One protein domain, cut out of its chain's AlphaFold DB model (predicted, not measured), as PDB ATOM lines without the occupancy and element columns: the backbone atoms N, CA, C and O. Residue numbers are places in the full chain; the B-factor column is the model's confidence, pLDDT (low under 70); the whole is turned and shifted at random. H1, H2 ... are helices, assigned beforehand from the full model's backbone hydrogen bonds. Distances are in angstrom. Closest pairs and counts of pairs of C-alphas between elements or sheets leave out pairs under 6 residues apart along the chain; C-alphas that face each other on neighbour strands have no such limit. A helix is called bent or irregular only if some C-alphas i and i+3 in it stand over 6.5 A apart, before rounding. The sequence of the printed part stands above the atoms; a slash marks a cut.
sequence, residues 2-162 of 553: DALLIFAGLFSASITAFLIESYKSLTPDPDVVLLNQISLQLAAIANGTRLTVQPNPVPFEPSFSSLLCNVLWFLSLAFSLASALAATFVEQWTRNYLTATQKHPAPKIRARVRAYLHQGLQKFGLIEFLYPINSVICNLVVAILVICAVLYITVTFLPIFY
ATOM      1  N   ASP A   2     -11.569 -13.654  87.083       65.44
ATOM      2  CA  ASP A   2     -10.786 -13.514  85.844       65.44
ATOM      3  C   ASP A   2      -9.271 -13.325  86.033       65.44
ATOM      4  O   ASP A   2      -8.480 -13.949  85.331       65.44
ATOM      5  N   ALA A   3      -8.843 -12.549  87.035       73.00
ATOM      6  CA  ALA A   3      -7.420 -12.377  87.335       73.00
ATOM      7  C   ALA A   3      -6.726 -13.705  87.702       73.00
ATOM      8  O   ALA A   3      -5.607 -13.952  87.262       73.00
ATOM      9  N   LEU A   4      -7.392 -14.596  88.450       71.62
ATOM     10  CA  LEU A   4      -6.826 -15.893  88.850       71.62
ATOM     11  C   LEU A   4      -6.638 -16.835  87.656       71.62
ATOM     12  O   LEU A   4      -5.674 -17.591  87.635       71.62
ATOM     13  N   LEU A   5      -7.512 -16.763  86.647       75.88
ATOM     14  CA  LEU A   5      -7.375 -17.531  85.405       75.88
ATOM     15  C   LEU A   5      -6.187 -17.055  84.571       75.88
ATOM     16  O   LEU A   5      -5.452 -17.878  84.030       75.88
ATOM     17  N   ILE A   6      -5.961 -15.740  84.518       82.50
ATOM     18  CA  ILE A   6      -4.788 -15.157  83.855       82.50
ATOM     19  C   ILE A   6      -3.506 -15.613  84.564       82.50
ATOM     20  O   ILE A   6      -2.576 -16.081  83.910       82.50
ATOM     21  N   PHE A   7      -3.475 -15.565  85.901       79.44
ATOM     22  CA  PHE A   7      -2.337 -16.062  86.679       79.44
ATOM     23  C   PHE A   7      -2.116 -17.572  86.513       79.44
ATOM     24  O   PHE A   7      -0.976 -17.993  86.326       79.44
ATOM     25  N   ALA A   8      -3.176 -18.386  86.515       81.88
ATOM     26  CA  ALA A   8      -3.079 -19.828  86.282       81.88
ATOM     27  C   ALA A   8      -2.568 -20.153  84.867       81.88
ATOM     28  O   ALA A   8      -1.750 -21.059  84.703       81.88
ATOM     29  N   GLY A   9      -2.990 -19.384  83.857       83.44
ATOM     30  CA  GLY A   9      -2.500 -19.493  82.483       83.44
ATOM     31  C   GLY A   9      -1.017 -19.141  82.358       83.44
ATOM     32  O   GLY A   9      -0.252 -19.912  81.783       83.44
ATOM     33  N   LEU A  10      -0.583 -18.028  82.959       88.31
ATOM     34  CA  LEU A  10       0.829 -17.622  82.986       88.31
ATOM     35  C   LEU A  10       1.705 -18.637  83.736       88.31
ATOM     36  O   LEU A  10       2.794 -18.990  83.277       88.31
ATOM     37  N   PHE A  11       1.220 -19.157  84.864       85.69
ATOM     38  CA  PHE A  11       1.899 -20.205  85.623       85.69
ATOM     39  C   PHE A  11       1.990 -21.521  84.836       85.69
ATOM     40  O   PHE A  11       3.062 -22.120  84.777       85.69
ATOM     41  N   SER A  12       0.916 -21.930  84.150       86.50
ATOM     42  CA  SER A  12       0.920 -23.104  83.268       86.50
ATOM     43  C   SER A  12       1.899 -22.936  82.108       86.50
ATOM     44  O   SER A  12       2.634 -23.871  81.805       86.50
ATOM     45  N   ALA A  13       1.958 -21.757  81.481       89.38
ATOM     46  CA  ALA A  13       2.915 -21.465  80.413       89.38
ATOM     47  C   ALA A  13       4.365 -21.564  80.914       89.38
ATOM     48  O   ALA A  13       5.213 -22.172  80.261       89.38
ATOM     49  N   SER A  14       4.621 -21.039  82.115       89.50
ATOM     50  CA  SER A  14       5.942 -21.063  82.748       89.50
ATOM     51  C   SER A  14       6.367 -22.493  83.100       89.50
ATOM     52  O   SER A  14       7.464 -22.911  82.737       89.50
ATOM     53  N   ILE A  15       5.486 -23.285  83.728       88.19
ATOM     54  CA  ILE A  15       5.759 -24.702  84.023       88.19
ATOM     55  C   ILE A  15       5.953 -25.499  82.738       88.19
ATOM     56  O   ILE A  15       6.849 -26.329  82.686       88.19
ATOM     57  N   THR A  16       5.158 -25.249  81.694       86.38
ATOM     58  CA  THR A  16       5.286 -25.977  80.423       86.38
ATOM     59  C   THR A  16       6.668 -25.760  79.803       86.38
ATOM     60  O   THR A  16       7.266 -26.715  79.317       86.38
ATOM     61  N   ALA A  17       7.226 -24.546  79.888       89.38
ATOM     62  CA  ALA A  17       8.589 -24.272  79.433       89.38
ATOM     63  C   ALA A  17       9.642 -25.065  80.232       89.38
ATOM     64  O   ALA A  17      10.504 -25.713  79.638       89.38
ATOM     65  N   PHE A  18       9.540 -25.082  81.568       84.94
ATOM     66  CA  PHE A  18      10.436 -25.881  82.416       84.94
ATOM     67  C   PHE A  18      10.268 -27.387  82.202       84.94
ATOM     68  O   PHE A  18      11.244 -28.130  82.248       84.94
ATOM     69  N   LEU A  19       9.047 -27.838  81.931       85.50
ATOM     70  CA  LEU A  19       8.712 -29.234  81.693       85.50
ATOM     71  C   LEU A  19       9.282 -29.727  80.361       85.50
ATOM     72  O   LEU A  19       9.814 -30.829  80.318       85.50
ATOM     73  N   ILE A  20       9.250 -28.909  79.303       84.44
ATOM     74  CA  ILE A  20       9.895 -29.234  78.019       84.44
ATOM     75  C   ILE A  20      11.402 -29.446  78.210       84.44
ATOM     76  O   ILE A  20      11.958 -30.395  77.659       84.44
ATOM     77  N   GLU A  21      12.062 -28.600  79.002       85.50
ATOM     78  CA  GLU A  21      13.498 -28.738  79.264       85.50
ATOM     79  C   GLU A  21      13.800 -29.925  80.191       85.50
ATOM     80  O   GLU A  21      14.694 -30.723  79.922       85.50
ATOM     81  N   SER A  22      13.008 -30.105  81.252       82.50
ATOM     82  CA  SER A  22      13.166 -31.211  82.201       82.50
ATOM     83  C   SER A  22      12.872 -32.575  81.569       82.50
ATOM     84  O   SER A  22      13.517 -33.563  81.929       82.50
ATOM     85  N   TYR A  23      11.977 -32.637  80.580       78.12
ATOM     86  CA  TYR A  23      11.646 -33.860  79.849       78.12
ATOM     87  C   TYR A  23      12.838 -34.406  79.057       78.12
ATOM     88  O   TYR A  23      13.009 -35.621  78.973       78.12
ATOM     89  N   LYS A  24      13.719 -33.534  78.545       79.25
ATOM     90  CA  LYS A  24      14.942 -33.962  77.843       79.25
ATOM     91  C   LYS A  24      15.842 -34.825  78.728       79.25
ATOM     92  O   LYS A  24      16.471 -35.745  78.228       79.25
ATOM     93  N   SER A  25      15.828 -34.607  80.047       73.88
ATOM     94  CA  SER A  25      16.594 -35.422  81.008       73.88
ATOM     95  C   SER A  25      16.061 -36.850  81.204       73.88
ATOM     96  O   SER A  25      16.727 -37.668  81.836       73.88
ATOM     97  N   LEU A  26      14.861 -37.156  80.688       73.81
ATOM     98  CA  LEU A  26      14.271 -38.501  80.652       73.81
ATOM     99  C   LEU A  26      14.533 -39.221  79.323       73.81
ATOM    100  O   LEU A  26      14.163 -40.385  79.177       73.81
ATOM    101  N   THR A  27      15.144 -38.541  78.354       73.94
ATOM    102  CA  THR A  27      15.570 -39.135  77.089       73.94
ATOM    103  C   THR A  27      17.092 -39.257  77.060       73.94
ATOM    104  O   THR A  27      17.775 -38.374  77.571       73.94
ATOM    105  N   PRO A  28      17.648 -40.329  76.475       69.38
ATOM    106  CA  PRO A  28      19.091 -40.464  76.340       69.38
ATOM    107  C   PRO A  28      19.655 -39.377  75.417       69.38
ATOM    108  O   PRO A  28      19.111 -39.145  74.334       69.38
ATOM    109  N   ASP A  29      20.759 -38.747  75.827       73.25
ATOM    110  CA  ASP A  29      21.407 -37.692  75.045       73.25
ATOM    111  C   ASP A  29      21.857 -38.231  73.677       73.25
ATOM    112  O   ASP A  29      22.663 -39.172  73.620       73.25
ATOM    113  N   PRO A  30      21.380 -37.646  72.562       72.31
ATOM    114  CA  PRO A  30      21.661 -38.155  71.222       72.31
ATOM    115  C   PRO A  30      23.162 -38.131  70.917       72.31
ATOM    116  O   PRO A  30      23.674 -39.053  70.283       72.31
ATOM    117  N   ASP A  31      23.876 -37.134  71.443       76.69
ATOM    118  CA  ASP A  31      25.314 -36.977  71.255       76.69
ATOM    119  C   ASP A  31      26.103 -38.066  71.983       76.69
ATOM    120  O   ASP A  31      27.041 -38.611  71.415       76.69
ATOM    121  N   VAL A  32      25.705 -38.448  73.203       73.56
ATOM    122  CA  VAL A  32      26.369 -39.514  73.976       73.56
ATOM    123  C   VAL A  32      26.115 -40.879  73.340       73.56
ATOM    124  O   VAL A  32      27.028 -41.702  73.246       73.56
ATOM    125  N   VAL A  33      24.895 -41.114  72.851       72.44
ATOM    126  CA  VAL A  33      24.552 -42.332  72.106       72.44
ATOM    127  C   VAL A  33      25.380 -42.425  70.823       72.44
ATOM    128  O   VAL A  33      25.958 -43.478  70.545       72.44
ATOM    129  N   LEU A  34      25.497 -41.326  70.070       75.81
ATOM    130  CA  LEU A  34      26.280 -41.258  68.837       75.81
ATOM    131  C   LEU A  34      27.789 -41.383  69.103       75.81
ATOM    132  O   LEU A  34      28.474 -42.116  68.392       75.81
ATOM    133  N   LEU A  35      28.318 -40.752  70.157       78.31
ATOM    134  CA  LEU A  35      29.725 -40.872  70.555       78.31
ATOM    135  C   LEU A  35      30.069 -42.303  70.972       78.31
ATOM    136  O   LEU A  35      31.124 -42.815  70.604       78.31
ATOM    137  N   ASN A  36      29.170 -42.967  71.704       73.19
ATOM    138  CA  ASN A  36      29.335 -44.365  72.084       73.19
ATOM    139  C   ASN A  36      29.350 -45.261  70.834       73.19
ATOM    140  O   ASN A  36      30.255 -46.080  70.675       73.19
ATOM    141  N   GLN A  37      28.436 -45.033  69.885       75.44
ATOM    142  CA  GLN A  37      28.435 -45.727  68.592       75.44
ATOM    143  C   GLN A  37      29.742 -45.508  67.814       75.44
ATOM    144  O   GLN A  37      30.329 -46.476  67.331       75.44
ATOM    145  N   ILE A  38      30.236 -44.270  67.736       77.19
ATOM    146  CA  ILE A  38      31.499 -43.933  67.066       77.19
ATOM    147  C   ILE A  38      32.694 -44.570  67.786       77.19
ATOM    148  O   ILE A  38      33.578 -45.116  67.129       77.19
ATOM    149  N   SER A  39      32.725 -44.572  69.122       77.88
ATOM    150  CA  SER A  39      33.811 -45.206  69.883       77.88
ATOM    151  C   SER A  39      33.864 -46.717  69.665       77.88
ATOM    152  O   SER A  39      34.949 -47.273  69.500       77.88
ATOM    153  N   LEU A  40      32.701 -47.374  69.576       72.62
ATOM    154  CA  LEU A  40      32.602 -48.803  69.294       72.62
ATOM    155  C   LEU A  40      33.032 -49.103  67.855       72.62
ATOM    156  O   LEU A  40      33.716 -50.097  67.615       72.62
ATOM    157  N   GLN A  41      32.703 -48.219  66.906       76.81
ATOM    158  CA  GLN A  41      33.184 -48.314  65.528       76.81
ATOM    159  C   GLN A  41      34.708 -48.145  65.437       76.81
ATOM    160  O   GLN A  41      35.366 -48.975  64.810       76.81
ATOM    161  N   LEU A  42      35.295 -47.131  66.085       76.94
ATOM    162  CA  LEU A  42      36.750 -46.926  66.087       76.94
ATOM    163  C   LEU A  42      37.496 -48.077  66.774       76.94
ATOM    164  O   LEU A  42      38.515 -48.531  66.255       76.94
ATOM    165  N   ALA A  43      36.990 -48.577  67.904       72.75
ATOM    166  CA  ALA A  43      37.587 -49.707  68.614       72.75
ATOM    167  C   ALA A  43      37.562 -50.998  67.773       72.75
ATOM    168  O   ALA A  43      38.540 -51.746  67.752       72.75
ATOM    169  N   ALA A  44      36.476 -51.240  67.029       70.19
ATOM    170  CA  ALA A  44      36.370 -52.380  66.118       70.19
ATOM    171  C   ALA A  44      37.333 -52.274  64.920       70.19
ATOM    172  O   ALA A  44      37.941 -53.272  64.533       70.19
ATOM    173  N   ILE A  45      37.517 -51.067  64.365       75.50
ATOM    174  CA  ILE A  45      38.485 -50.797  63.286       75.50
ATOM    175  C   ILE A  45      39.921 -51.020  63.782       75.50
ATOM    176  O   ILE A  45      40.710 -51.659  63.087       75.50
ATOM    177  N   ALA A  46      40.247 -50.545  64.988       74.06
ATOM    178  CA  ALA A  46      41.571 -50.695  65.591       74.06
ATOM    179  C   ALA A  46      41.948 -52.165  65.868       74.06
ATOM    180  O   ALA A  46      43.108 -52.536  65.708       74.06
ATOM    181  N   ASN A  47      40.975 -53.012  66.217       71.94
ATOM    182  CA  ASN A  47      41.189 -54.439  66.489       71.94
ATOM    183  C   ASN A  47      41.134 -55.342  65.239       71.94
ATOM    184  O   ASN A  47      41.244 -56.560  65.358       71.94
ATOM    185  N   GLY A  48      40.955 -54.782  64.035       68.06
ATOM    186  CA  GLY A  48      40.966 -55.540  62.775       68.06
ATOM    187  C   GLY A  48      39.786 -56.506  62.576       68.06
ATOM    188  O   GLY A  48      39.764 -57.261  61.605       68.06
ATOM    189  N   THR A  49      38.785 -56.486  63.460       65.69
ATOM    190  CA  THR A  49      37.599 -57.350  63.404       65.69
ATOM    191  C   THR A  49      36.420 -56.620  62.762       65.69
ATOM    192  O   THR A  49      35.948 -55.614  63.287       65.69
ATOM    193  N   ARG A  50      35.883 -57.145  61.653       62.91
ATOM    194  CA  ARG A  50      34.584 -56.710  61.114       62.91
ATOM    195  C   ARG A  50      33.471 -57.455  61.843       62.91
ATOM    196  O   ARG A  50      33.290 -58.645  61.603       62.91
ATOM    197  N   LEU A  51      32.719 -56.765  62.694       57.47
ATOM    198  CA  LEU A  51      31.486 -57.301  63.267       57.47
ATOM    199  C   LEU A  51      30.301 -56.412  62.904       57.47
ATOM    200  O   LEU A  51      30.364 -55.186  62.982       57.47
ATOM    201  N   THR A  52      29.215 -57.074  62.511       55.44
ATOM    202  CA  THR A  52      27.845 -56.577  62.589       55.44
ATOM    203  C   THR A  52      27.649 -55.947  63.963       55.44
ATOM    204  O   THR A  52      27.743 -56.635  64.978       55.44
ATOM    205  N   VAL A  53      27.423 -54.632  63.991       53.50
ATOM    206  CA  VAL A  53      27.109 -53.877  65.206       53.50
ATOM    207  C   VAL A  53      25.827 -54.470  65.782       53.50
ATOM    208  O   VAL A  53      24.735 -54.142  65.331       53.50
ATOM    209  N   GLN A  54      25.941 -55.385  66.742       54.28
ATOM    210  CA  GLN A  54      24.815 -55.699  67.600       54.28
ATOM    211  C   GLN A  54      24.729 -54.524  68.575       54.28
ATOM    212  O   GLN A  54      25.677 -54.313  69.337       54.28
ATOM    213  N   PRO A  55      23.667 -53.699  68.524       54.94
ATOM    214  CA  PRO A  55      23.494 -52.672  69.526       54.94
ATOM    215  C   PRO A  55      23.335 -53.427  70.842       54.94
ATOM    216  O   PRO A  55      22.359 -54.146  71.030       54.94
ATOM    217  N   ASN A  56      24.314 -53.317  71.733       53.31
ATOM    218  CA  ASN A  56      24.042 -53.477  73.148       53.31
ATOM    219  C   ASN A  56      23.635 -52.075  73.605       53.31
ATOM    220  O   ASN A  56      24.516 -51.277  73.938       53.31
ATOM    221  N   PRO A  57      22.340 -51.698  73.523       59.34
ATOM    222  CA  PRO A  57      21.908 -50.480  74.167       59.34
ATOM    223  C   PRO A  57      22.174 -50.702  75.649       59.34
ATOM    224  O   PRO A  57      21.587 -51.594  76.259       59.34
ATOM    225  N   VAL A  58      23.086 -49.929  76.230       60.41
ATOM    226  CA  VAL A  58      23.044 -49.737  77.677       60.41
ATOM    227  C   VAL A  58      21.627 -49.226  77.943       60.41
ATOM    228  O   VAL A  58      21.266 -48.198  77.359       60.41
ATOM    229  N   PRO A  59      20.774 -49.960  78.682       65.25
ATOM    230  CA  PRO A  59      19.427 -49.490  78.936       65.25
ATOM    231  C   PRO A  59      19.558 -48.167  79.685       65.25
ATOM    232  O   PRO A  59      20.173 -48.100  80.747       65.25
ATOM    233  N   PHE A  60      19.062 -47.097  79.068       69.50
ATOM    234  CA  PHE A  60      19.030 -45.793  79.703       69.50
ATOM    235  C   PHE A  60      18.086 -45.888  80.898       69.50
ATOM    236  O   PHE A  60      16.881 -46.081  80.730       69.50
ATOM    237  N   GLU A  61      18.648 -45.782  82.097       71.25
ATOM    238  CA  GLU A  61      17.883 -45.716  83.330       71.25
ATOM    239  C   GLU A  61      17.926 -44.266  83.830       71.25
ATOM    240  O   GLU A  61      18.998 -43.775  84.201       71.25
ATOM    241  N   PRO A  62      16.802 -43.529  83.775       72.75
ATOM    242  CA  PRO A  62      16.775 -42.143  84.216       72.75
ATOM    243  C   PRO A  62      17.085 -42.057  85.711       72.75
ATOM    244  O   PRO A  62      16.638 -42.882  86.509       72.75
ATOM    245  N   SER A  63      17.818 -41.017  86.110       78.50
ATOM    246  CA  SER A  63      18.125 -40.804  87.524       78.50
ATOM    247  C   SER A  63      16.843 -40.583  88.346       78.50
ATOM    248  O   SER A  63      15.894 -39.929  87.899       78.50
ATOM    249  N   PHE A  64      16.811 -41.105  89.575       75.44
ATOM    250  CA  PHE A  64      15.643 -41.002  90.459       75.44
ATOM    251  C   PHE A  64      15.239 -39.545  90.749       75.44
ATOM    252  O   PHE A  64      14.053 -39.226  90.848       75.44
ATOM    253  N   SER A  65      16.215 -38.635  90.823       77.75
ATOM    254  CA  SER A  65      15.980 -37.198  90.989       77.75
ATOM    255  C   SER A  65      15.347 -36.560  89.749       77.75
ATOM    256  O   SER A  65      14.428 -35.753  89.902       77.75
ATOM    257  N   SER A  66      15.765 -36.941  88.533       77.50
ATOM    258  CA  SER A  66      15.128 -36.489  87.284       77.50
ATOM    259  C   SER A  66      13.670 -36.937  87.206       77.50
ATOM    260  O   SER A  66      12.803 -36.156  86.810       77.50
ATOM    261  N   LEU A  67      13.379 -38.169  87.632       76.06
ATOM    262  CA  LEU A  67      12.023 -38.715  87.643       76.06
ATOM    263  C   LEU A  67      11.136 -37.987  88.663       76.06
ATOM    264  O   LEU A  67      10.049 -37.532  88.309       76.06
ATOM    265  N   LEU A  68      11.616 -37.798  89.898       79.31
ATOM    266  CA  LEU A  68      10.901 -37.035  90.928       79.31
ATOM    267  C   LEU A  68      10.621 -35.594  90.493       79.31
ATOM    268  O   LEU A  68       9.507 -35.109  90.674       79.31
ATOM    269  N   CYS A  69      11.608 -34.919  89.903       77.94
ATOM    270  CA  CYS A  69      11.464 -33.544  89.436       77.94
ATOM    271  C   CYS A  69      10.373 -33.438  88.360       77.94
ATOM    272  O   CYS A  69       9.452 -32.636  88.492       77.94
ATOM    273  N   ASN A  70      10.406 -34.315  87.349       78.44
ATOM    274  CA  ASN A  70       9.381 -34.356  86.306       78.44
ATOM    275  C   ASN A  70       7.989 -34.657  86.882       78.44
ATOM    276  O   ASN A  70       7.033 -33.953  86.563       78.44
ATOM    277  N   VAL A  71       7.865 -35.641  87.780       79.19
ATOM    278  CA  VAL A  71       6.586 -35.966  88.440       79.19
ATOM    279  C   VAL A  71       6.034 -34.768  89.217       79.19
ATOM    280  O   VAL A  71       4.844 -34.472  89.115       79.19
ATOM    281  N   LEU A  72       6.881 -34.042  89.951       79.75
ATOM    282  CA  LEU A  72       6.478 -32.840  90.683       79.75
ATOM    283  C   LEU A  72       6.042 -31.709  89.743       79.75
ATOM    284  O   LEU A  72       5.036 -31.053  90.020       79.75
ATOM    285  N   TRP A  73       6.728 -31.513  88.611       82.12
ATOM    286  CA  TRP A  73       6.320 -30.535  87.600       82.12
ATOM    287  C   TRP A  73       4.959 -30.880  86.987       82.12
ATOM    288  O   TRP A  73       4.073 -30.023  86.955       82.12
ATOM    289  N   PHE A  74       4.746 -32.137  86.591       75.81
ATOM    290  CA  PHE A  74       3.457 -32.607  86.074       75.81
ATOM    291  C   PHE A  74       2.329 -32.473  87.104       75.81
ATOM    292  O   PHE A  74       1.244 -31.996  86.766       75.81
ATOM    293  N   LEU A  75       2.583 -32.836  88.365       78.62
ATOM    294  CA  LEU A  75       1.618 -32.657  89.449       78.62
ATOM    295  C   LEU A  75       1.272 -31.179  89.635       78.62
ATOM    296  O   LEU A  75       0.093 -30.842  89.706       78.62
ATOM    297  N   SER A  76       2.267 -30.288  89.656       82.38
ATOM    298  CA  SER A  76       2.041 -28.847  89.825       82.38
ATOM    299  C   SER A  76       1.159 -28.256  88.716       82.38
ATOM    300  O   SER A  76       0.261 -27.457  88.991       82.38
ATOM    301  N   LEU A  77       1.344 -28.719  87.476       81.81
ATOM    302  CA  LEU A  77       0.542 -28.321  86.324       81.81
ATOM    303  C   LEU A  77      -0.893 -28.859  86.431       81.81
ATOM    304  O   LEU A  77      -1.849 -28.109  86.229       81.81
ATOM    305  N   ALA A  78      -1.055 -30.129  86.815       77.19
ATOM    306  CA  ALA A  78      -2.364 -30.742  87.024       77.19
ATOM    307  C   ALA A  78      -3.154 -30.046  88.146       77.19
ATOM    308  O   ALA A  78      -4.338 -29.755  87.978       77.19
ATOM    309  N   PHE A  79      -2.495 -29.713  89.259       78.69
ATOM    310  CA  PHE A  79      -3.089 -28.956  90.361       78.69
ATOM    311  C   PHE A  79      -3.527 -27.554  89.939       78.69
ATOM    312  O   PHE A  79      -4.638 -27.137  90.269       78.69
ATOM    313  N   SER A  80      -2.686 -26.846  89.179       83.38
ATOM    314  CA  SER A  80      -3.018 -25.521  88.649       83.38
ATOM    315  C   SER A  80      -4.269 -25.571  87.769       83.38
ATOM    316  O   SER A  80      -5.235 -24.851  88.030       83.38
ATOM    317  N   LEU A  81      -4.318 -26.487  86.795       76.62
ATOM    318  CA  LEU A  81      -5.473 -26.651  85.906       76.62
ATOM    319  C   LEU A  81      -6.738 -27.075  86.659       76.62
ATOM    320  O   LEU A  81      -7.808 -26.518  86.415       76.62
ATOM    321  N   ALA A  82      -6.626 -28.013  87.602       76.00
ATOM    322  CA  ALA A  82      -7.752 -28.435  88.431       76.00
ATOM    323  C   ALA A  82      -8.306 -27.270  89.263       76.00
ATOM    324  O   ALA A  82      -9.522 -27.092  89.342       76.00
ATOM    325  N   SER A  83      -7.429 -26.439  89.835       77.81
ATOM    326  CA  SER A  83      -7.837 -25.252  90.593       77.81
ATOM    327  C   SER A  83      -8.517 -24.201  89.709       77.81
ATOM    328  O   SER A  83      -9.547 -23.649  90.099       77.81
ATOM    329  N   ALA A  84      -8.010 -23.980  88.492       78.62
ATOM    330  CA  ALA A  84      -8.598 -23.058  87.525       78.62
ATOM    331  C   ALA A  84      -9.981 -23.534  87.052       78.62
ATOM    332  O   ALA A  84     -10.913 -22.734  86.985       78.62
ATOM    333  N   LEU A  85     -10.143 -24.836  86.792       69.81
ATOM    334  CA  LEU A  85     -11.434 -25.438  86.444       69.81
ATOM    335  C   LEU A  85     -12.434 -25.370  87.604       69.81
ATOM    336  O   LEU A  85     -13.599 -25.041  87.403       69.81
ATOM    337  N   ALA A  86     -12.003 -25.640  88.837       70.94
ATOM    338  CA  ALA A  86     -12.874 -25.499  90.000       70.94
ATOM    339  C   ALA A  86     -13.342 -24.042  90.176       70.94
ATOM    340  O   ALA A  86     -14.523 -23.799  90.424       70.94
ATOM    341  N   ALA A  87     -12.438 -23.074  89.987       74.75
ATOM    342  CA  ALA A  87     -12.767 -21.653  90.049       74.75
ATOM    343  C   ALA A  87     -13.793 -21.250  88.974       74.75
ATOM    344  O   ALA A  87     -14.767 -20.569  89.298       74.75
ATOM    345  N   THR A  88     -13.639 -21.715  87.727       75.19
ATOM    346  CA  THR A  88     -14.609 -21.425  86.656       75.19
ATOM    347  C   THR A  88     -15.966 -22.067  86.916       75.19
ATOM    348  O   THR A  88     -16.987 -21.417  86.697       75.19
ATOM    349  N   PHE A  89     -16.012 -23.298  87.434       70.06
ATOM    350  CA  PHE A  89     -17.273 -23.942  87.813       70.06
ATOM    351  C   PHE A  89     -18.006 -23.170  88.912       70.06
ATOM    352  O   PHE A  89     -19.203 -22.907  88.785       70.06
ATOM    353  N   VAL A  90     -17.297 -22.765  89.971       77.38
ATOM    354  CA  VAL A  90     -17.880 -21.963  91.059       77.38
ATOM    355  C   VAL A  90     -18.370 -20.616  90.535       77.38
ATOM    356  O   VAL A  90     -19.458 -20.174  90.902       77.38
ATOM    357  N   GLU A  91     -17.612 -19.973  89.651       76.94
ATOM    358  CA  GLU A  91     -17.992 -18.698  89.050       76.94
ATOM    359  C   GLU A  91     -19.237 -18.818  88.162       76.94
ATOM    360  O   GLU A  91     -20.182 -18.044  88.327       76.94
ATOM    361  N   GLN A  92     -19.282 -19.807  87.266       73.88
ATOM    362  CA  GLN A  92     -20.447 -20.062  86.416       73.88
ATOM    363  C   GLN A  92     -21.685 -20.386  87.252       73.88
ATOM    364  O   GLN A  92     -22.768 -19.854  86.999       73.88
ATOM    365  N   TRP A  93     -21.527 -21.204  88.292       76.44
ATOM    366  CA  TRP A  93     -22.615 -21.545  89.198       76.44
ATOM    367  C   TRP A  93     -23.111 -20.326  89.983       76.44
ATOM    368  O   TRP A  93     -24.315 -20.083  90.040       76.44
ATOM    369  N   THR A  94     -22.199 -19.511  90.519       80.12
ATOM    370  CA  THR A  94     -22.542 -18.304  91.289       80.12
ATOM    371  C   THR A  94     -23.243 -17.268  90.414       80.12
ATOM    372  O   THR A  94     -24.251 -16.695  90.831       80.12
ATOM    373  N   ARG A  95     -22.768 -17.058  89.179       79.44
ATOM    374  CA  ARG A  95     -23.419 -16.167  88.206       79.44
ATOM    375  C   ARG A  95     -24.820 -16.669  87.859       79.44
ATOM    376  O   ARG A  95     -25.770 -15.895  87.950       79.44
ATOM    377  N   ASN A  96     -24.981 -17.961  87.573       75.31
ATOM    378  CA  ASN A  96     -26.290 -18.559  87.291       75.31
ATOM    379  C   ASN A  96     -27.246 -18.470  88.491       75.31
ATOM    380  O   ASN A  96     -28.416 -18.130  88.313       75.31
ATOM    381  N   TYR A  97     -26.755 -18.703  89.710       77.56
ATOM    382  CA  TYR A  97     -27.513 -18.534  90.952       77.56
ATOM    383  C   TYR A  97     -27.971 -17.080  91.135       77.56
ATOM    384  O   TYR A  97     -29.139 -16.806  91.435       77.56
ATOM    385  N   LEU A  98     -27.069 -16.123  90.914       81.25
ATOM    386  CA  LEU A  98     -27.373 -14.703  91.030       81.25
ATOM    387  C   LEU A  98     -28.405 -14.275  89.978       81.25
ATOM    388  O   LEU A  98     -29.420 -13.679  90.326       81.25
ATOM    389  N   THR A  99     -28.221 -14.671  88.718       80.81
ATOM    390  CA  THR A  99     -29.167 -14.391  87.632       80.81
ATOM    391  C   THR A  99     -30.538 -15.026  87.884       80.81
ATOM    392  O   THR A  99     -31.557 -14.357  87.723       80.81
ATOM    393  N   ALA A 100     -30.600 -16.285  88.329       75.50
ATOM    394  CA  ALA A 100     -31.860 -16.959  88.650       75.50
ATOM    395  C   ALA A 100     -32.604 -16.295  89.822       75.50
ATOM    396  O   ALA A 100     -33.831 -16.265  89.844       75.50
ATOM    397  N   THR A 101     -31.877 -15.718  90.786       76.62
ATOM    398  CA  THR A 101     -32.480 -15.022  91.936       76.62
ATOM    399  C   THR A 101     -32.765 -13.537  91.691       76.62
ATOM    400  O   THR A 101     -33.539 -12.954  92.447       76.62
ATOM    401  N   GLN A 102     -32.166 -12.908  90.675       76.94
ATOM    402  CA  GLN A 102     -32.386 -11.497  90.323       76.94
ATOM    403  C   GLN A 102     -33.401 -11.295  89.185       76.94
ATOM    404  O   GLN A 102     -34.011 -10.237  89.114       76.94
ATOM    405  N   LYS A 103     -33.644 -12.304  88.335       74.00
ATOM    406  CA  LYS A 103     -34.596 -12.224  87.205       74.00
ATOM    407  C   LYS A 103     -36.066 -12.021  87.598       74.00
ATOM    408  O   LYS A 103     -36.876 -11.699  86.735       74.00
ATOM    409  N   HIS A 104     -36.434 -12.233  88.862       71.19
ATOM    410  CA  HIS A 104     -37.827 -12.170  89.305       71.19
ATOM    411  C   HIS A 104     -38.086 -10.916  90.158       71.19
ATOM    412  O   HIS A 104     -37.531 -10.827  91.255       71.19
ATOM    413  N   PRO A 105     -38.959  -9.986  89.714       59.03
ATOM    414  CA  PRO A 105     -39.241  -8.745  90.445       59.03
ATOM    415  C   PRO A 105     -40.041  -8.974  91.740       59.03
ATOM    416  O   PRO A 105     -39.938  -8.196  92.682       59.03
ATOM    417  N   ALA A 106     -40.813 -10.064  91.834       79.00
ATOM    418  CA  ALA A 106     -41.649 -10.344  93.001       79.00
ATOM    419  C   ALA A 106     -40.867 -11.040  94.147       79.00
ATOM    420  O   ALA A 106     -40.311 -12.130  93.941       79.00
ATOM    421  N   PRO A 107     -40.903 -10.516  95.391       75.50
ATOM    422  CA  PRO A 107     -40.113 -11.031  96.519       75.50
ATOM    423  C   PRO A 107     -40.486 -12.466  96.926       75.50
ATOM    424  O   PRO A 107     -39.618 -13.260  97.295       75.50
ATOM    425  N   LYS A 108     -41.761 -12.851  96.777       80.56
ATOM    426  CA  LYS A 108     -42.247 -14.209  97.084       80.56
ATOM    427  C   LYS A 108     -41.647 -15.277  96.157       80.56
ATOM    428  O   LYS A 108     -41.328 -16.375  96.609       80.56
ATOM    429  N   ILE A 109     -41.465 -14.962  94.872       77.06
ATOM    430  CA  ILE A 109     -40.885 -15.887  93.882       77.06
ATOM    431  C   ILE A 109     -39.384 -16.037  94.138       77.06
ATOM    432  O   ILE A 109     -38.869 -17.154  94.187       77.06
ATOM    433  N   ARG A 110     -38.696 -14.925  94.418       80.38
ATOM    434  CA  ARG A 110     -37.273 -14.903  94.774       80.38
ATOM    435  C   ARG A 110     -36.960 -15.744  96.015       80.38
ATOM    436  O   ARG A 110     -35.982 -16.490  96.011       80.38
ATOM    437  N   ALA A 111     -37.798 -15.668  97.052       80.31
ATOM    438  CA  ALA A 111     -37.653 -16.481  98.260       80.31
ATOM    439  C   ALA A 111     -37.826 -17.984  97.976       80.31
ATOM    440  O   ALA A 111     -37.019 -18.788  98.441       80.31
ATOM    441  N   ARG A 112     -38.815 -18.367  97.152       81.88
ATOM    442  CA  ARG A 112     -39.023 -19.768  96.739       81.88
ATOM    443  C   ARG A 112     -37.848 -20.320  95.936       81.88
ATOM    444  O   ARG A 112     -37.400 -21.425  96.219       81.88
ATOM    445  N   VAL A 113     -37.321 -19.551  94.984       80.62
ATOM    446  CA  VAL A 113     -36.156 -19.955  94.176       80.62
ATOM    447  C   VAL A 113     -34.913 -20.126  95.054       80.62
ATOM    448  O   VAL A 113     -34.212 -21.127  94.928       80.62
ATOM    449  N   ARG A 114     -34.664 -19.209  96.001       79.75
ATOM    450  CA  ARG A 114     -33.563 -19.342  96.973       79.75
ATOM    451  C   ARG A 114     -33.716 -20.575  97.860       79.75
ATOM    452  O   ARG A 114     -32.752 -21.312  98.031       79.75
ATOM    453  N   ALA A 115     -34.916 -20.817  98.390       82.69
ATOM    454  CA  ALA A 115     -35.192 -21.988  99.218       82.69
ATOM    455  C   ALA A 115     -35.006 -23.297  98.434       82.69
ATOM    456  O   ALA A 115     -34.372 -24.222  98.933       82.69
ATOM    457  N   TYR A 116     -35.482 -23.350  97.186       80.12
ATOM    458  CA  TYR A 116     -35.302 -24.495  96.294       80.12
ATOM    459  C   TYR A 116     -33.820 -24.777  96.001       80.12
ATOM    460  O   TYR A 116     -33.367 -25.913  96.127       80.12
ATOM    461  N   LEU A 117     -33.037 -23.744  95.675       74.56
ATOM    462  CA  LEU A 117     -31.601 -23.879  95.401       74.56
ATOM    463  C   LEU A 117     -30.800 -24.252  96.656       74.56
ATOM    464  O   LEU A 117     -29.867 -25.046  96.571       74.56
ATOM    465  N   HIS A 118     -31.184 -23.735  97.826       73.81
ATOM    466  CA  HIS A 118     -30.568 -24.096  99.101       73.81
ATOM    467  C   HIS A 118     -30.834 -25.562  99.472       73.81
ATOM    468  O   HIS A 118     -29.912 -26.284  99.845       73.81
ATOM    469  N   GLN A 119     -32.073 -26.030  99.293       76.69
ATOM    470  CA  GLN A 119     -32.420 -27.443  99.466       76.69
ATOM    471  C   GLN A 119     -31.695 -28.338  98.453       76.69
ATOM    472  O   GLN A 119     -31.285 -29.441  98.801       76.69
ATOM    473  N   GLY A 120     -31.497 -27.865  97.218       69.12
ATOM    474  CA  GLY A 120     -30.689 -28.551  96.210       69.12
ATOM    475  C   GLY A 120     -29.222 -28.689  96.625       69.12
ATOM    476  O   GLY A 120     -28.667 -29.776  96.529       69.12
ATOM    477  N   LEU A 121     -28.613 -27.629  97.163       69.50
ATOM    478  CA  LEU A 121     -27.229 -27.653  97.652       69.50
ATOM    479  C   LEU A 121     -27.042 -28.624  98.831       69.50
ATOM    480  O   LEU A 121     -26.011 -29.281  98.929       69.50
ATOM    481  N   GLN A 122     -28.043 -28.722  99.707       67.06
ATOM    482  CA  GLN A 122     -28.039 -29.661 100.832       67.06
ATOM    483  C   GLN A 122     -28.266 -31.115 100.399       67.06
ATOM    484  O   GLN A 122     -27.695 -32.014 101.006       67.06
ATOM    485  N   LYS A 123     -29.091 -31.354  99.370       63.09
ATOM    486  CA  LYS A 123     -29.398 -32.704  98.867       63.09
ATOM    487  C   LYS A 123     -28.361 -33.265  97.896       63.09
ATOM    488  O   LYS A 123     -28.219 -34.474  97.826       63.09
ATOM    489  N   PHE A 124     -27.697 -32.414  97.120       59.19
ATOM    490  CA  PHE A 124     -26.774 -32.814  96.052       59.19
ATOM    491  C   PHE A 124     -25.363 -32.303  96.334       59.19
ATOM    492  O   PHE A 124     -24.740 -31.706  95.457       59.19
ATOM    493  N   GLY A 125     -24.880 -32.480  97.570       61.06
ATOM    494  CA  GLY A 125     -23.575 -31.985  98.006       61.06
ATOM    495  C   GLY A 125     -22.494 -32.214  96.942       61.06
ATOM    496  O   GLY A 125     -22.452 -33.264  96.306       61.06
ATOM    497  N   LEU A 126     -21.619 -31.225  96.730       55.12
ATOM    498  CA  LEU A 126     -20.632 -31.197  95.634       55.12
ATOM    499  C   LEU A 126     -19.794 -32.493  95.518       55.12
ATOM    500  O   LEU A 126     -19.376 -32.872  94.429       55.12
ATOM    501  N   ILE A 127     -19.582 -33.186  96.640       55.41
ATOM    502  CA  ILE A 127     -18.841 -34.452  96.748       55.41
ATOM    503  C   ILE A 127     -19.673 -35.650  96.245       55.41
ATOM    504  O   ILE A 127     -19.141 -36.563  95.621       55.41
ATOM    505  N   GLU A 128     -20.984 -35.627  96.466       56.00
ATOM    506  CA  GLU A 128     -21.922 -36.689  96.090       56.00
ATOM    507  C   GLU A 128     -22.255 -36.646  94.586       56.00
ATOM    508  O   GLU A 128     -22.485 -37.680  93.963       56.00
ATOM    509  N   PHE A 129     -22.164 -35.460  93.968       55.34
ATOM    510  CA  PHE A 129     -22.343 -35.267  92.523       55.34
ATOM    511  C   PHE A 129     -21.148 -35.754  91.676       55.34
ATOM    512  O   PHE A 129     -21.336 -36.169  90.533       55.34
ATOM    513  N   LEU A 130     -19.919 -35.739  92.212       53.94
ATOM    514  CA  LEU A 130     -18.720 -36.191  91.482       53.94
ATOM    515  C   LEU A 130     -18.543 -37.717  91.466       53.94
ATOM    516  O   LEU A 130     -17.909 -38.248  90.551       53.94
ATOM    517  N   TYR A 131     -19.094 -38.422  92.456       54.09
ATOM    518  CA  TYR A 131     -18.978 -39.876  92.585       54.09
ATOM    519  C   TYR A 131     -19.518 -40.663  91.368       54.09
ATOM    520  O   TYR A 131     -18.814 -41.556  90.895       54.09
ATOM    521  N   PRO A 132     -20.696 -40.336  90.793       53.56
ATOM    522  CA  PRO A 132     -21.224 -41.057  89.630       53.56
ATOM    523  C   PRO A 132     -20.572 -40.691  88.283       53.56
ATOM    524  O   PRO A 132     -20.773 -41.418  87.315       53.56
ATOM    525  N   ILE A 133     -19.810 -39.592  88.185       57.53
ATOM    526  CA  ILE A 133     -19.243 -39.115  86.906       57.53
ATOM    527  C   ILE A 133     -17.905 -39.794  86.605       57.53
ATOM    528  O   ILE A 133     -17.677 -40.241  85.483       57.53
ATOM    529  N   ASN A 134     -17.006 -39.868  87.590       55.03
ATOM    530  CA  ASN A 134     -15.746 -40.593  87.464       55.03
ATOM    531  C   ASN A 134     -15.126 -40.818  88.852       55.03
ATOM    532  O   ASN A 134     -14.638 -39.880  89.490       55.03
ATOM    533  N   SER A 135     -15.106 -42.072  89.303       61.41
ATOM    534  CA  SER A 135     -14.575 -42.463  90.613       61.41
ATOM    535  C   SER A 135     -13.084 -42.143  90.783       61.41
ATOM    536  O   SER A 135     -12.640 -41.865  91.896       61.41
ATOM    537  N   VAL A 136     -12.311 -42.097  89.694       67.00
ATOM    538  CA  VAL A 136     -10.880 -41.758  89.722       67.00
ATOM    539  C   VAL A 136     -10.677 -40.267  89.980       67.00
ATOM    540  O   VAL A 136      -9.867 -39.891  90.825       67.00
ATOM    541  N   ILE A 137     -11.450 -39.414  89.303       59.84
ATOM    542  CA  ILE A 137     -11.382 -37.956  89.476       59.84
ATOM    543  C   ILE A 137     -11.899 -37.568  90.862       59.84
ATOM    544  O   ILE A 137     -11.295 -36.728  91.521       59.84
ATOM    545  N   CYS A 138     -12.962 -38.221  91.341       62.00
ATOM    546  CA  CYS A 138     -13.486 -38.006  92.688       62.00
ATOM    547  C   CYS A 138     -12.438 -38.346  93.759       62.00
ATOM    548  O   CYS A 138     -12.141 -37.511  94.610       62.00
ATOM    549  N   ASN A 139     -11.792 -39.514  93.664       69.25
ATOM    550  CA  ASN A 139     -10.741 -39.909  94.605       69.25
ATOM    551  C   ASN A 139      -9.528 -38.970  94.558       69.25
ATOM    552  O   ASN A 139      -8.976 -38.648  95.607       69.25
ATOM    553  N   LEU A 140      -9.143 -38.488  93.371       70.06
ATOM    554  CA  LEU A 140      -8.092 -37.478  93.222       70.06
ATOM    555  C   LEU A 140      -8.485 -36.166  93.902       70.06
ATOM    556  O   LEU A 140      -7.754 -35.686  94.757       70.06
ATOM    557  N   VAL A 141      -9.652 -35.605  93.592       65.44
ATOM    558  CA  VAL A 141     -10.115 -34.339  94.183       65.44
ATOM    559  C   VAL A 141     -10.254 -34.455  95.703       65.44
ATOM    560  O   VAL A 141      -9.822 -33.557  96.424       65.44
ATOM    561  N   VAL A 142     -10.772 -35.575  96.210       72.38
ATOM    562  CA  VAL A 142     -10.860 -35.845  97.651       72.38
ATOM    563  C   VAL A 142      -9.468 -35.959  98.277       72.38
ATOM    564  O   VAL A 142      -9.224 -35.329  99.303       72.38
ATOM    565  N   ALA A 143      -8.530 -36.684  97.662       74.06
ATOM    566  CA  ALA A 143      -7.160 -36.801  98.165       74.06
ATOM    567  C   ALA A 143      -6.459 -35.435  98.232       74.06
ATOM    568  O   ALA A 143      -5.811 -35.109  99.225       74.06
ATOM    569  N   ILE A 144      -6.649 -34.604  97.209       71.31
ATOM    570  CA  ILE A 144      -6.113 -33.244  97.132       71.31
ATOM    571  C   ILE A 144      -6.708 -32.358  98.232       71.31
ATOM    572  O   ILE A 144      -5.969 -31.670  98.937       71.31
ATOM    573  N   LEU A 145      -8.027 -32.416  98.432       68.00
ATOM    574  CA  LEU A 145      -8.711 -31.681  99.497       68.00
ATOM    575  C   LEU A 145      -8.239 -32.116 100.888       68.00
ATOM    576  O   LEU A 145      -8.028 -31.264 101.749       68.00
ATOM    577  N   VAL A 146      -8.016 -33.417 101.101       74.81
ATOM    578  CA  VAL A 146      -7.476 -33.953 102.358       74.81
ATOM    579  C   VAL A 146      -6.051 -33.451 102.597       74.81
ATOM    580  O   VAL A 146      -5.752 -32.991 103.697       74.81
ATOM    581  N   ILE A 147      -5.184 -33.456 101.580       76.88
ATOM    582  CA  ILE A 147      -3.808 -32.942 101.693       76.88
ATOM    583  C   ILE A 147      -3.809 -31.442 102.023       76.88
ATOM    584  O   ILE A 147      -3.108 -31.011 102.940       76.88
ATOM    585  N   CYS A 148      -4.630 -30.644 101.334       64.56
ATOM    586  CA  CYS A 148      -4.774 -29.217 101.618       64.56
ATOM    587  C   CYS A 148      -5.328 -28.957 103.026       64.56
ATOM    588  O   CYS A 148      -4.842 -28.056 103.710       64.56
ATOM    589  N   ALA A 149      -6.297 -29.752 103.489       69.19
ATOM    590  CA  ALA A 149      -6.840 -29.645 104.840       69.19
ATOM    591  C   ALA A 149      -5.788 -29.988 105.904       69.19
ATOM    592  O   ALA A 149      -5.656 -29.261 106.887       69.19
ATOM    593  N   VAL A 150      -4.992 -31.041 105.691       74.56
ATOM    594  CA  VAL A 150      -3.896 -31.417 106.594       74.56
ATOM    595  C   VAL A 150      -2.839 -30.313 106.651       74.56
ATOM    596  O   VAL A 150      -2.461 -29.909 107.747       74.56
ATOM    597  N   LEU A 151      -2.417 -29.759 105.509       71.75
ATOM    598  CA  LEU A 151      -1.479 -28.629 105.466       71.75
ATOM    599  C   LEU A 151      -2.045 -27.369 106.140       71.75
ATOM    600  O   LEU A 151      -1.337 -26.665 106.856       71.75
ATOM    601  N   TYR A 152      -3.331 -27.084 105.956       64.31
ATOM    602  CA  TYR A 152      -3.981 -25.952 106.612       64.31
ATOM    603  C   TYR A 152      -4.040 -26.132 108.136       64.31
ATOM    604  O   TYR A 152      -3.777 -25.190 108.889       64.31
ATOM    605  N   ILE A 153      -4.340 -27.345 108.603       68.44
ATOM    606  CA  ILE A 153      -4.341 -27.713 110.022       68.44
ATOM    607  C   ILE A 153      -2.928 -27.580 110.594       68.44
ATOM    608  O   ILE A 153      -2.753 -26.902 111.606       68.44
ATOM    609  N   THR A 154      -1.905 -28.136 109.941       71.19
ATOM    610  CA  THR A 154      -0.524 -28.039 110.435       71.19
ATOM    611  C   THR A 154      -0.070 -26.588 110.530       71.19
ATOM    612  O   THR A 154       0.403 -26.197 111.592       71.19
ATOM    613  N   VAL A 155      -0.316 -25.752 109.515       66.25
ATOM    614  CA  VAL A 155      -0.013 -24.305 109.549       66.25
ATOM    615  C   VAL A 155      -0.816 -23.566 110.628       66.25
ATOM    616  O   VAL A 155      -0.323 -22.602 111.209       66.25
ATOM    617  N   THR A 156      -2.025 -24.022 110.952       66.31
ATOM    618  CA  THR A 156      -2.859 -23.425 112.008       66.31
ATOM    619  C   THR A 156      -2.354 -23.762 113.416       66.31
ATOM    620  O   THR A 156      -2.435 -22.908 114.304       66.31
ATOM    621  N   PHE A 157      -1.808 -24.966 113.627       67.19
ATOM    622  CA  PHE A 157      -1.291 -25.426 114.924       67.19
ATOM    623  C   PHE A 157       0.207 -25.142 115.142       67.19
ATOM    624  O   PHE A 157       0.640 -25.024 116.287       67.19
ATOM    625  N   LEU A 158       0.996 -24.964 114.079       65.44
ATOM    626  CA  LEU A 158       2.434 -24.659 114.142       65.44
ATOM    627  C   LEU A 158       2.796 -23.448 115.040       65.44
ATOM    628  O   LEU A 158       3.746 -23.563 115.818       65.44
ATOM    629  N   PRO A 159       2.037 -22.327 115.036       58.12
ATOM    630  CA  PRO A 159       2.331 -21.149 115.860       58.12
ATOM    631  C   PRO A 159       2.103 -21.361 117.363       58.12
ATOM    632  O   PRO A 159       2.489 -20.516 118.168       58.12
ATOM    633  N   ILE A 160       1.439 -22.455 117.758       62.06
ATOM    634  CA  ILE A 160       1.179 -22.788 119.167       62.06
ATOM    635  C   ILE A 160       2.404 -23.462 119.793       62.06
ATOM    636  O   ILE A 160       2.690 -23.239 120.968       62.06
ATOM    637  N   PHE A 161       3.145 -24.247 119.006       63.97
ATOM    638  CA  PHE A 161       4.338 -24.963 119.461       63.97
ATOM    639  C   PHE A 161       5.627 -24.165 119.237       63.97
ATOM    640  O   PHE A 161       6.526 -24.219 120.073       63.97
ATOM    641  N   TYR A 162       5.702 -23.378 118.157       60.00
ATOM    642  CA  TYR A 162       6.872 -22.565 117.824       60.00
ATOM    643  C   TYR A 162       6.501 -21.082 117.736       60.00
ATOM    644  O   TYR A 162       5.921 -20.606 116.762       60.00
TER     645      TYR A 162
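What this domain is: This is residues 2 to 162 of the 553 residues of an uncharacterized protein of Termitomyces sp. J132 (UniProt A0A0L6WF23). A long, thin helical rod is built on one long helix, H3, with H1 side by side with part of it and H4 folded back at its far end. H2 reaches beyond the start of H3 to make one tip of the rod, and H6 sticks out sideways as an arm with residues 145 to 161. The printed part has 161 residues with six named helices, H1 to H6 in chain order, and no named strand: all helix. It is extended, with a radius of gyration of the C-alphas of 27.8 A and spans of 99 by 45 by 32 A.

How they stand to each other: H1, residues 2 to 24, touches H3, residues 64 to 102, with residues 66 to 84 of H3 alone; the closest C-alphas, of Leu 5 and Ala 84, are 6.0 A apart. They run opposite ways at a shallow tilt of 19 degrees. H2, residues 30 to 46, touches no helix. H3 and H4, residues 107 to 123, form a helical hairpin at a shallow tilt of 29 degrees, closest at C-alphas 101 and 110, 5.6 A apart. H5, residues 126 to 130, and H6, residues 135 to 161, only just touch, with 3 pairs of C-alphas within 8 A, closest at Leu 130 and Cys 138, 5.7 A. H3 and H6 are apart. Every O i to N i+4 pair is within hydrogen-bond range in H2, H3 and H4, against 18 of 19 in H1, 20 of 23 in H6 and 0 of 1 in H5, where O i to N i+3 gives 0 of 2.

Where its parts are: H1 begins at C-alpha 2, (-10.786, -13.514, 85.844), and is 33.8 A long; H3 is 56.4 A. H6, 38.7 A, is irregular, but only just: C-alphas 156 and 159 are 6.9 A apart. It ends at C-alpha 161, (4.338, -24.963, 119.461).

The domain as a whole: The farthest C-alphas, of Gly 48 and Lys 108, are 99.0 A apart. The printed part has no cut. The link from H2 to H3, 17 residues, is long. Among the residues with pLDDT under 70 are 48 to 60 and 120 to 139.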